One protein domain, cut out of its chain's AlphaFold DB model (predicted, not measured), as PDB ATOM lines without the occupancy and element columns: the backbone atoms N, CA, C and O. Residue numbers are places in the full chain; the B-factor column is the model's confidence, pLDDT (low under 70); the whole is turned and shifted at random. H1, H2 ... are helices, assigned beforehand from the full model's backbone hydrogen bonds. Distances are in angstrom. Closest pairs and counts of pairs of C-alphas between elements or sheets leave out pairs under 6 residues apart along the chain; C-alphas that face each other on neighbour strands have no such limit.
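AT A GLANCE: This is residues 690 to 725 and 747 to 775 of the 1019 residues of the protein "Hypothetical protein" of Rotaria sp. Silwood2 (UniProt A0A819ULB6). A long helix, H1, is crossed by the shorter H2 as a lopsided X, and residues 690 to 703 of H1 stick out free; the small H3 touches neither. The printed part has 65 residues with three named helices, H1, H2, H3 in order, and no named strand: all helix. It is loose, with a radius of gyration of the C-alphas of 14.8 A, and elongated, spanning 49 by 25 by 16 A.

IN THESE COORDINATES: H1, residues 690 to 719, begins with C-alpha 690 at (11.864, -40.041, 67.887), measures 40.3 A and has a kink of 34 degrees near residue 697. H2, residues 750 to 765, measures 23.7 A. H3, residues 771 to 774, measures 5.3 A and ends with C-alpha 774 at (10.480, -44.769, 29.180).

HOW THE PARTS SIT: H1, with residues 708 to 716 alone, touches residues 757 to 762 of H2; their closest C-alphas, Ser 712 and Gly 761, are 5.0 A apart. They run opposite ways at a steep tilt of 65 degrees. H3 is apart from both. O i to N i+4 pairs are within hydrogen-bond range in 23 of 26 cases in H1 and 9 of 12 in H2; H3 is too short for one.

THE WHOLE: Residues 726 to 746 are cut out, with 7.5 A between C-alphas 725 and 747. The link from H2 to H3 is tight. The model's pLDDT is under 70 at residues 718 to 725, 747 to 752 and 769 to 775.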
ATOM      1  N   ILE A 690      12.221 -40.547  69.224       86.94
ATOM      2  CA  ILE A 690      11.864 -40.041  67.887       86.94
ATOM      3  C   ILE A 690      12.352 -38.595  67.718       86.94
ATOM      4  O   ILE A 690      13.132 -38.323  66.806       86.94
ATOM      5  N   CYS A 691      11.997 -37.684  68.632       82.25
ATOM      6  CA  CYS A 691      12.400 -36.274  68.590       82.25
ATOM      7  C   CYS A 691      13.924 -36.058  68.574       82.25
ATOM      8  O   CYS A 691      14.386 -35.074  67.993       82.25
ATOM      9  N   ASN A 692      14.710 -36.959  69.170       83.31
ATOM     10  CA  ASN A 692      16.168 -36.924  69.050       83.31
ATOM     11  C   ASN A 692      16.632 -37.408  67.667       83.31
ATOM     12  O   ASN A 692      17.353 -36.672  66.994       83.31
ATOM     13  N   THR A 693      16.148 -38.567  67.199       85.62
ATOM     14  CA  THR A 693      16.496 -39.115  65.870       85.62
ATOM     15  C   THR A 693      16.047 -38.243  64.692       85.62
ATOM     16  O   THR A 693      16.609 -38.353  63.607       85.62
ATOM     17  N   MET A 694      15.098 -37.317  64.887       79.50
ATOM     18  CA  MET A 694      14.726 -36.324  63.867       79.50
ATOM     19  C   MET A 694      15.913 -35.448  63.423       79.50
ATOM     20  O   MET A 694      15.922 -34.988  62.285       79.50
ATOM     21  N   LYS A 695      16.930 -35.227  64.271       78.94
ATOM     22  CA  LYS A 695      18.151 -34.497  63.874       78.94
ATOM     23  C   LYS A 695      18.965 -35.282  62.845       78.94
ATOM     24  O   LYS A 695      19.385 -34.723  61.835       78.94
ATOM     25  N   ASP A 696      19.134 -36.576  63.091       86.75
ATOM     26  CA  ASP A 696      19.897 -37.481  62.230       86.75
ATOM     27  C   ASP A 696      19.134 -37.743  60.921       86.75
ATOM     28  O   ASP A 696      19.714 -37.737  59.834       86.75
ATOM     29  N   LEU A 697      17.802 -37.856  61.010       89.00
ATOM     30  CA  LEU A 697      16.907 -37.948  59.858       89.00
ATOM     31  C   LEU A 697      16.969 -36.697  58.969       89.00
ATOM     32  O   LEU A 697      16.965 -36.835  57.750       89.00
ATOM     33  N   LEU A 698      17.069 -35.488  59.532       85.31
ATOM     34  CA  LEU A 698      17.226 -34.259  58.741       85.31
ATOM     35  C   LEU A 698      18.545 -34.242  57.952       85.31
ATOM     36  O   LEU A 698      18.548 -33.849  56.787       85.31
ATOM     37  N   PHE A 699      19.647 -34.720  58.543       87.69
ATOM     38  CA  PHE A 699      20.917 -34.884  57.827       87.69
ATOM     39  C   PHE A 699      20.810 -35.931  56.703       87.69
ATOM     40  O   PHE A 699      21.278 -35.700  55.589       87.69
ATOM     41  N   PHE A 700      20.128 -37.050  56.960       88.50
ATOM     42  CA  PHE A 700      19.880 -38.100  55.968       88.50
ATOM     43  C   PHE A 700      18.975 -37.639  54.810       88.50
ATOM     44  O   PHE A 700      19.276 -37.912  53.649       88.50
ATOM     45  N   ILE A 701      17.908 -36.884  55.096       89.62
ATOM     46  CA  ILE A 701      17.028 -36.284  54.080       89.62
ATOM     47  C   ILE A 701      17.798 -35.265  53.234       89.62
ATOM     48  O   ILE A 701      17.670 -35.281  52.011       89.62
ATOM     49  N   TYR A 702      18.637 -34.424  53.849       91.00
ATOM     50  CA  TYR A 702      19.509 -33.498  53.120       91.00
ATOM     51  C   TYR A 702      20.473 -34.240  52.178       91.00
ATOM     52  O   TYR A 702      20.598 -33.871  51.011       91.00
ATOM     53  N   PHE A 703      21.097 -35.323  52.652       90.56
ATOM     54  CA  PHE A 703      21.965 -36.175  51.837       90.56
ATOM     55  C   PHE A 703      21.209 -36.775  50.640       90.56
ATOM     56  O   PHE A 703      21.648 -36.609  49.503       90.56
ATOM     57  N   ILE A 704      20.039 -37.392  50.861       90.44
ATOM     58  CA  ILE A 704      19.194 -37.929  49.777       90.44
ATOM     59  C   ILE A 704      18.801 -36.836  48.780       90.44
ATOM     60  O   ILE A 704      18.894 -37.064  47.576       90.44
ATOM     61  N   PHE A 705      18.398 -35.653  49.251       88.12
ATOM     62  CA  PHE A 705      17.963 -34.552  48.389       88.12
ATOM     63  C   PHE A 705      19.046 -34.123  47.385       88.12
ATOM     64  O   PHE A 705      18.727 -33.875  46.223       88.12
ATOM     65  N   VAL A 706      20.323 -34.102  47.787       91.31
ATOM     66  CA  VAL A 706      21.444 -33.765  46.889       91.31
ATOM     67  C   VAL A 706      21.591 -34.789  45.756       91.31
ATOM     68  O   VAL A 706      21.666 -34.401  44.588       91.31
ATOM     69  N   PHE A 707      21.580 -36.091  46.066       89.19
ATOM     70  CA  PHE A 707      21.645 -37.141  45.038       89.19
ATOM     71  C   PHE A 707      20.397 -37.164  44.153       89.19
ATOM     72  O   PHE A 707      20.502 -37.344  42.940       89.19
ATOM     73  N   LEU A 708      19.224 -36.939  44.748       88.44
ATOM     74  CA  LEU A 708      17.955 -36.929  44.037       88.44
ATOM     75  C   LEU A 708      17.870 -35.771  43.044       88.44
ATOM     76  O   LEU A 708      17.519 -35.997  41.891       88.44
ATOM     77  N   ALA A 709      18.259 -34.559  43.448       86.81
ATOM     78  CA  ALA A 709      18.311 -33.403  42.560       86.81
ATOM     79  C   ALA A 709      19.273 -33.638  41.381       86.81
ATOM     80  O   ALA A 709      18.911 -33.373  40.236       86.81
ATOM     81  N   ALA A 710      20.462 -34.197  41.639       89.50
ATOM     82  CA  ALA A 710      21.427 -34.526  40.590       89.50
ATOM     83  C   ALA A 710      20.881 -35.570  39.594       89.50
ATOM     84  O   ALA A 710      20.980 -35.370  38.380       89.50
ATOM     85  N   TYR A 711      20.257 -36.645  40.088       87.31
ATOM     86  CA  TYR A 711      19.609 -37.666  39.255       87.31
ATOM     87  C   TYR A 711      18.430 -37.098  38.451       87.31
ATOM     88  O   TYR A 711      18.354 -37.325  37.241       87.31
ATOM     89  N   SER A 712      17.543 -36.335  39.095       84.25
ATOM     90  CA  SER A 712      16.384 -35.695  38.468       84.25
ATOM     91  C   SER A 712      16.789 -34.782  37.321       84.25
ATOM     92  O   SER A 712      16.313 -34.961  36.203       84.25
ATOM     93  N   ILE A 713      17.690 -33.827  37.580       84.75
ATOM     94  CA  ILE A 713      18.125 -32.840  36.583       84.75
ATOM     95  C   ILE A 713      18.797 -33.549  35.402       84.75
ATOM     96  O   ILE A 713      18.454 -33.269  34.256       84.75
ATOM     97  N   SER A 714      19.686 -34.512  35.668       83.69
ATOM     98  CA  SER A 714      20.383 -35.264  34.614       83.69
ATOM     99  C   SER A 714      19.423 -36.105  33.765       83.69
ATOM    100  O   SER A 714      19.506 -36.091  32.541       83.69
ATOM    101  N   SER A 715      18.477 -36.805  34.400       75.94
ATOM    102  CA  SER A 715      17.499 -37.650  33.700       75.94
ATOM    103  C   SER A 715      16.516 -36.826  32.868       75.94
ATOM    104  O   SER A 715      16.182 -37.204  31.751       75.94
ATOM    105  N   PHE A 716      16.061 -35.690  33.396       74.25
ATOM    106  CA  PHE A 716      15.117 -34.804  32.715       74.25
ATOM    107  C   PHE A 716      15.780 -34.060  31.542       74.25
ATOM    108  O   PHE A 716      15.174 -33.908  30.483       74.25
ATOM    109  N   ALA A 717      17.058 -33.684  31.682       72.19
ATOM    110  CA  ALA A 717      17.854 -33.089  30.607       72.19
ATOM    111  C   ALA A 717      18.125 -34.047  29.431       72.19
ATOM    112  O   ALA A 717      18.285 -33.580  28.309       72.19
ATOM    113  N   LEU A 718      18.148 -35.367  29.660       66.75
ATOM    114  CA  LEU A 718      18.257 -36.371  28.589       66.75
ATOM    115  C   LEU A 718      16.948 -36.577  27.807       66.75
ATOM    116  O   LEU A 718      16.987 -37.071  26.684       66.75
ATOM    117  N   ILE A 719      15.800 -36.225  28.395       63.91
ATOM    118  CA  ILE A 719      14.466 -36.435  27.805       63.91
ATOM    119  C   ILE A 719      13.986 -35.191  27.039       63.91
ATOM    120  O   ILE A 719      13.271 -35.308  26.044       63.91
ATOM    121  N   ILE A 720      14.391 -33.987  27.459       58.09
ATOM    122  CA  ILE A 720      14.039 -32.741  26.764       58.09
ATOM    123  C   ILE A 720      14.907 -32.534  25.517       58.09
ATOM    124  O   ILE A 720      16.123 -32.375  25.597       58.09
ATOM    125  N   THR A 721      14.257 -32.408  24.358       51.19
ATOM    126  CA  THR A 721      14.895 -31.895  23.140       51.19
ATOM    127  C   THR A 721      14.975 -30.356  23.172       51.19
ATOM    128  O   THR A 721      14.017 -29.686  23.569       51.19
ATOM    129  N   PRO A 722      16.102 -29.745  22.752       43.50
ATOM    130  CA  PRO A 722      16.422 -28.350  23.089       43.50
ATOM    131  C   PRO A 722      15.553 -27.277  22.406       43.50
ATOM    132  O   PRO A 722      15.584 -26.122  22.820       43.50
ATOM    133  N   HIS A 723      14.751 -27.622  21.395       41.84
ATOM    134  CA  HIS A 723      13.924 -26.659  20.650       41.84
ATOM    135  C   HIS A 723      12.583 -26.291  21.323       41.84
ATOM    136  O   HIS A 723      11.823 -25.499  20.773       41.84
ATOM    137  N   GLN A 724      12.287 -26.824  22.514       42.44
ATOM    138  CA  GLN A 724      11.078 -26.486  23.286       42.44
ATOM    139  C   GLN A 724      11.217 -25.205  24.143       42.44
ATOM    140  O   GLN A 724      10.234 -24.776  24.741       42.44
ATOM    141  N   VAL A 725      12.403 -24.582  24.234       41.50
ATOM    142  CA  VAL A 725      12.679 -23.483  25.191       41.50
ATOM    143  C   VAL A 725      13.173 -22.207  24.489       41.50
ATOM    144  O   VAL A 725      14.343 -21.830  24.573       41.50
ATOM    145  N   ASN A 747       5.043 -22.719  26.052       42.75
ATOM    146  CA  ASN A 747       5.630 -22.110  27.245       42.75
ATOM    147  C   ASN A 747       5.544 -23.053  28.462       42.75
ATOM    148  O   ASN A 747       4.640 -22.944  29.296       42.75
ATOM    149  N   ILE A 748       6.515 -23.964  28.597       53.00
ATOM    150  CA  ILE A 748       6.762 -24.663  29.866       53.00
ATOM    151  C   ILE A 748       7.238 -23.612  30.875       53.00
ATOM    152  O   ILE A 748       8.373 -23.142  30.815       53.00
ATOM    153  N   SER A 749       6.366 -23.217  31.807       57.34
ATOM    154  CA  SER A 749       6.741 -22.248  32.839       57.34
ATOM    155  C   SER A 749       7.896 -22.790  33.688       57.34
ATOM    156  O   SER A 749       7.959 -23.987  33.977       57.34
ATOM    157  N   VAL A 750       8.793 -21.908  34.144       67.31
ATOM    158  CA  VAL A 750       9.936 -22.290  35.003       67.31
ATOM    159  C   VAL A 750       9.468 -23.056  36.249       67.31
ATOM    160  O   VAL A 750      10.141 -23.976  36.701       67.31
ATOM    161  N   TRP A 751       8.279 -22.725  36.765       68.75
ATOM    162  CA  TRP A 751       7.664 -23.420  37.895       68.75
ATOM    163  C   TRP A 751       7.186 -24.836  37.538       68.75
ATOM    164  O   TRP A 751       7.436 -25.761  38.302       68.75
ATOM    165  N   ASN A 752       6.576 -25.036  36.363       69.00
ATOM    166  CA  ASN A 752       6.195 -26.369  35.883       69.00
ATOM    167  C   ASN A 752       7.431 -27.235  35.594       69.00
ATOM    168  O   ASN A 752       7.446 -28.408  35.947       69.00
ATOM    169  N   LEU A 753       8.485 -26.659  35.006       72.31
ATOM    170  CA  LEU A 753       9.758 -27.351  34.781       72.31
ATOM    171  C   LEU A 753      10.402 -27.784  36.107       72.31
ATOM    172  O   LEU A 753      10.749 -28.951  36.268       72.31
ATOM    173  N   LEU A 754      10.509 -26.870  37.077       75.38
ATOM    174  CA  LEU A 754      11.078 -27.158  38.395       75.38
ATOM    175  C   LEU A 754      10.241 -28.185  39.170       75.38
ATOM    176  O   LEU A 754      10.807 -29.095  39.773       75.38
ATOM    177  N   ARG A 755       8.906 -28.085  39.110       77.12
ATOM    178  CA  ARG A 755       8.001 -29.090  39.674       77.12
ATOM    179  C   ARG A 755       8.251 -30.461  39.050       77.12
ATOM    180  O   ARG A 755       8.489 -31.410  39.787       77.12
ATOM    181  N   ASN A 756       8.232 -30.563  37.720       74.19
ATOM    182  CA  ASN A 756       8.382 -31.840  37.024       74.19
ATOM    183  C   ASN A 756       9.729 -32.504  37.353       74.19
ATOM    184  O   ASN A 756       9.754 -33.699  37.618       74.19
ATOM    185  N   ILE A 757      10.826 -31.740  37.424       79.62
ATOM    186  CA  ILE A 757      12.150 -32.237  37.846       79.62
ATOM    187  C   ILE A 757      12.102 -32.839  39.261       79.62
ATOM    188  O   ILE A 757      12.669 -33.908  39.499       79.62
ATOM    189  N   ILE A 758      11.437 -32.171  40.207       81.81
ATOM    190  CA  ILE A 758      11.339 -32.625  41.603       81.81
ATOM    191  C   ILE A 758      10.435 -33.863  41.714       81.81
ATOM    192  O   ILE A 758      10.872 -34.884  42.252       81.81
ATOM    193  N   ASP A 759       9.226 -33.806  41.149       78.31
ATOM    194  CA  ASP A 759       8.254 -34.906  41.150       78.31
ATOM    195  C   ASP A 759       8.877 -36.177  40.515       78.31
ATOM    196  O   ASP A 759       8.850 -37.251  41.119       78.31
ATOM    197  N   TRP A 760       9.544 -36.047  39.358       75.44
ATOM    198  CA  TRP A 760      10.198 -37.142  38.612       75.44
ATOM    199  C   TRP A 760      11.272 -37.905  39.398       75.44
ATOM    200  O   TRP A 760      11.535 -39.076  39.115       75.44
ATOM    201  N   GLY A 761      11.904 -37.253  40.376       80.00
ATOM    202  CA  GLY A 761      12.836 -37.900  41.295       80.00
ATOM    203  C   GLY A 761      12.110 -38.584  42.444       80.00
ATOM    204  O   GLY A 761      12.290 -39.781  42.675       80.00
ATOM    205  N   ILE A 762      11.290 -37.820  43.172       84.94
ATOM    206  CA  ILE A 762      10.682 -38.252  44.438       84.94
ATOM    207  C   ILE A 762       9.833 -39.516  44.246       84.94
ATOM    208  O   ILE A 762      10.022 -40.487  44.981       84.94
ATOM    209  N   TRP A 763       8.958 -39.555  43.237       81.81
ATOM    210  CA  TRP A 763       8.055 -40.697  43.020       81.81
ATOM    211  C   TRP A 763       8.795 -42.011  42.724       81.81
ATOM    212  O   TRP A 763       8.365 -43.077  43.177       81.81
ATOM    213  N   LYS A 764       9.973 -41.944  42.088       77.50
ATOM    214  CA  LYS A 764      10.794 -43.127  41.781       77.50
ATOM    215  C   LYS A 764      11.445 -43.745  43.019       77.50
ATOM    216  O   LYS A 764      11.590 -44.965  43.059       77.50
ATOM    217  N   ILE A 765      11.760 -42.961  44.059       83.31
ATOM    218  CA  ILE A 765      12.210 -43.505  45.359       83.31
ATOM    219  C   ILE A 765      11.099 -44.344  46.008       83.31
ATOM    220  O   ILE A 765      11.375 -45.394  46.586       83.31
ATOM    221  N   TYR A 766       9.840 -43.922  45.872       84.31
ATOM    222  CA  TYR A 766       8.677 -44.650  46.392       84.31
ATOM    223  C   TYR A 766       8.236 -45.835  45.513       84.31
ATOM    224  O   TYR A 766       7.213 -46.459  45.789       84.31
ATOM    225  N   GLY A 767       9.005 -46.179  44.475       76.88
ATOM    226  CA  GLY A 767       8.727 -47.309  43.588       76.88
ATOM    227  C   GLY A 767       7.655 -47.041  42.528       76.88
ATOM    228  O   GLY A 767       7.341 -47.951  41.762       76.88
ATOM    229  N   GLN A 768       7.128 -45.816  42.432       72.12
ATOM    230  CA  GLN A 768       6.313 -45.404  41.293       72.12
ATOM    231  C   GLN A 768       7.243 -45.089  40.116       72.12
ATOM    232  O   GLN A 768       7.708 -43.966  39.919       72.12
ATOM    233  N   VAL A 769       7.564 -46.138  39.360       61.41
ATOM    234  CA  VAL A 769       8.269 -46.046  38.083       61.41
ATOM    235  C   VAL A 769       7.224 -46.144  36.980       61.41
ATOM    236  O   VAL A 769       6.833 -47.240  36.580       61.41
ATOM    237  N   ASP A 770       6.780 -44.989  36.495       55.00
ATOM    238  CA  ASP A 770       5.869 -44.893  35.357       55.00
ATOM    239  C   ASP A 770       6.621 -45.280  34.069       55.00
ATOM    240  O   ASP A 770       7.195 -44.457  33.359       55.00
ATOM    241  N   LEU A 771       6.670 -46.592  33.803       47.62
ATOM    242  CA  LEU A 771       7.393 -47.211  32.682       47.62
ATOM    243  C   LEU A 771       6.890 -46.760  31.301       47.62
ATOM    244  O   LEU A 771       7.597 -46.954  30.315       47.62
ATOM    245  N   VAL A 772       5.695 -46.165  31.241       41.56
ATOM    246  CA  VAL A 772       5.062 -45.646  30.020       41.56
ATOM    247  C   VAL A 772       5.940 -44.578  29.360       41.56
ATOM    248  O   VAL A 772       6.193 -44.669  28.164       41.56
ATOM    249  N   ASP A 773       6.512 -43.653  30.136       44.84
ATOM    250  CA  ASP A 773       7.337 -42.552  29.606       44.84
ATOM    251  C   ASP A 773       8.745 -42.996  29.161       44.84
ATOM    252  O   ASP A 773       9.455 -42.252  28.486       44.84
ATOM    253  N   TYR A 774       9.179 -44.199  29.556       37.03
ATOM    254  CA  TYR A 774      10.480 -44.769  29.180       37.03
ATOM    255  C   TYR A 774      10.400 -45.746  28.005       37.03
ATOM    256  O   TYR A 774      11.432 -46.172  27.479       37.03
ATOM    257  N   ARG A 775       9.187 -46.124  27.597       33.00
ATOM    258  CA  ARG A 775       8.958 -47.002  26.458       33.00
ATOM    259  C   ARG A 775       8.786 -46.125  25.223       33.00
ATOM    260  O   ARG A 775       7.857 -45.331  25.153       33.00
TER     261      ARG A 775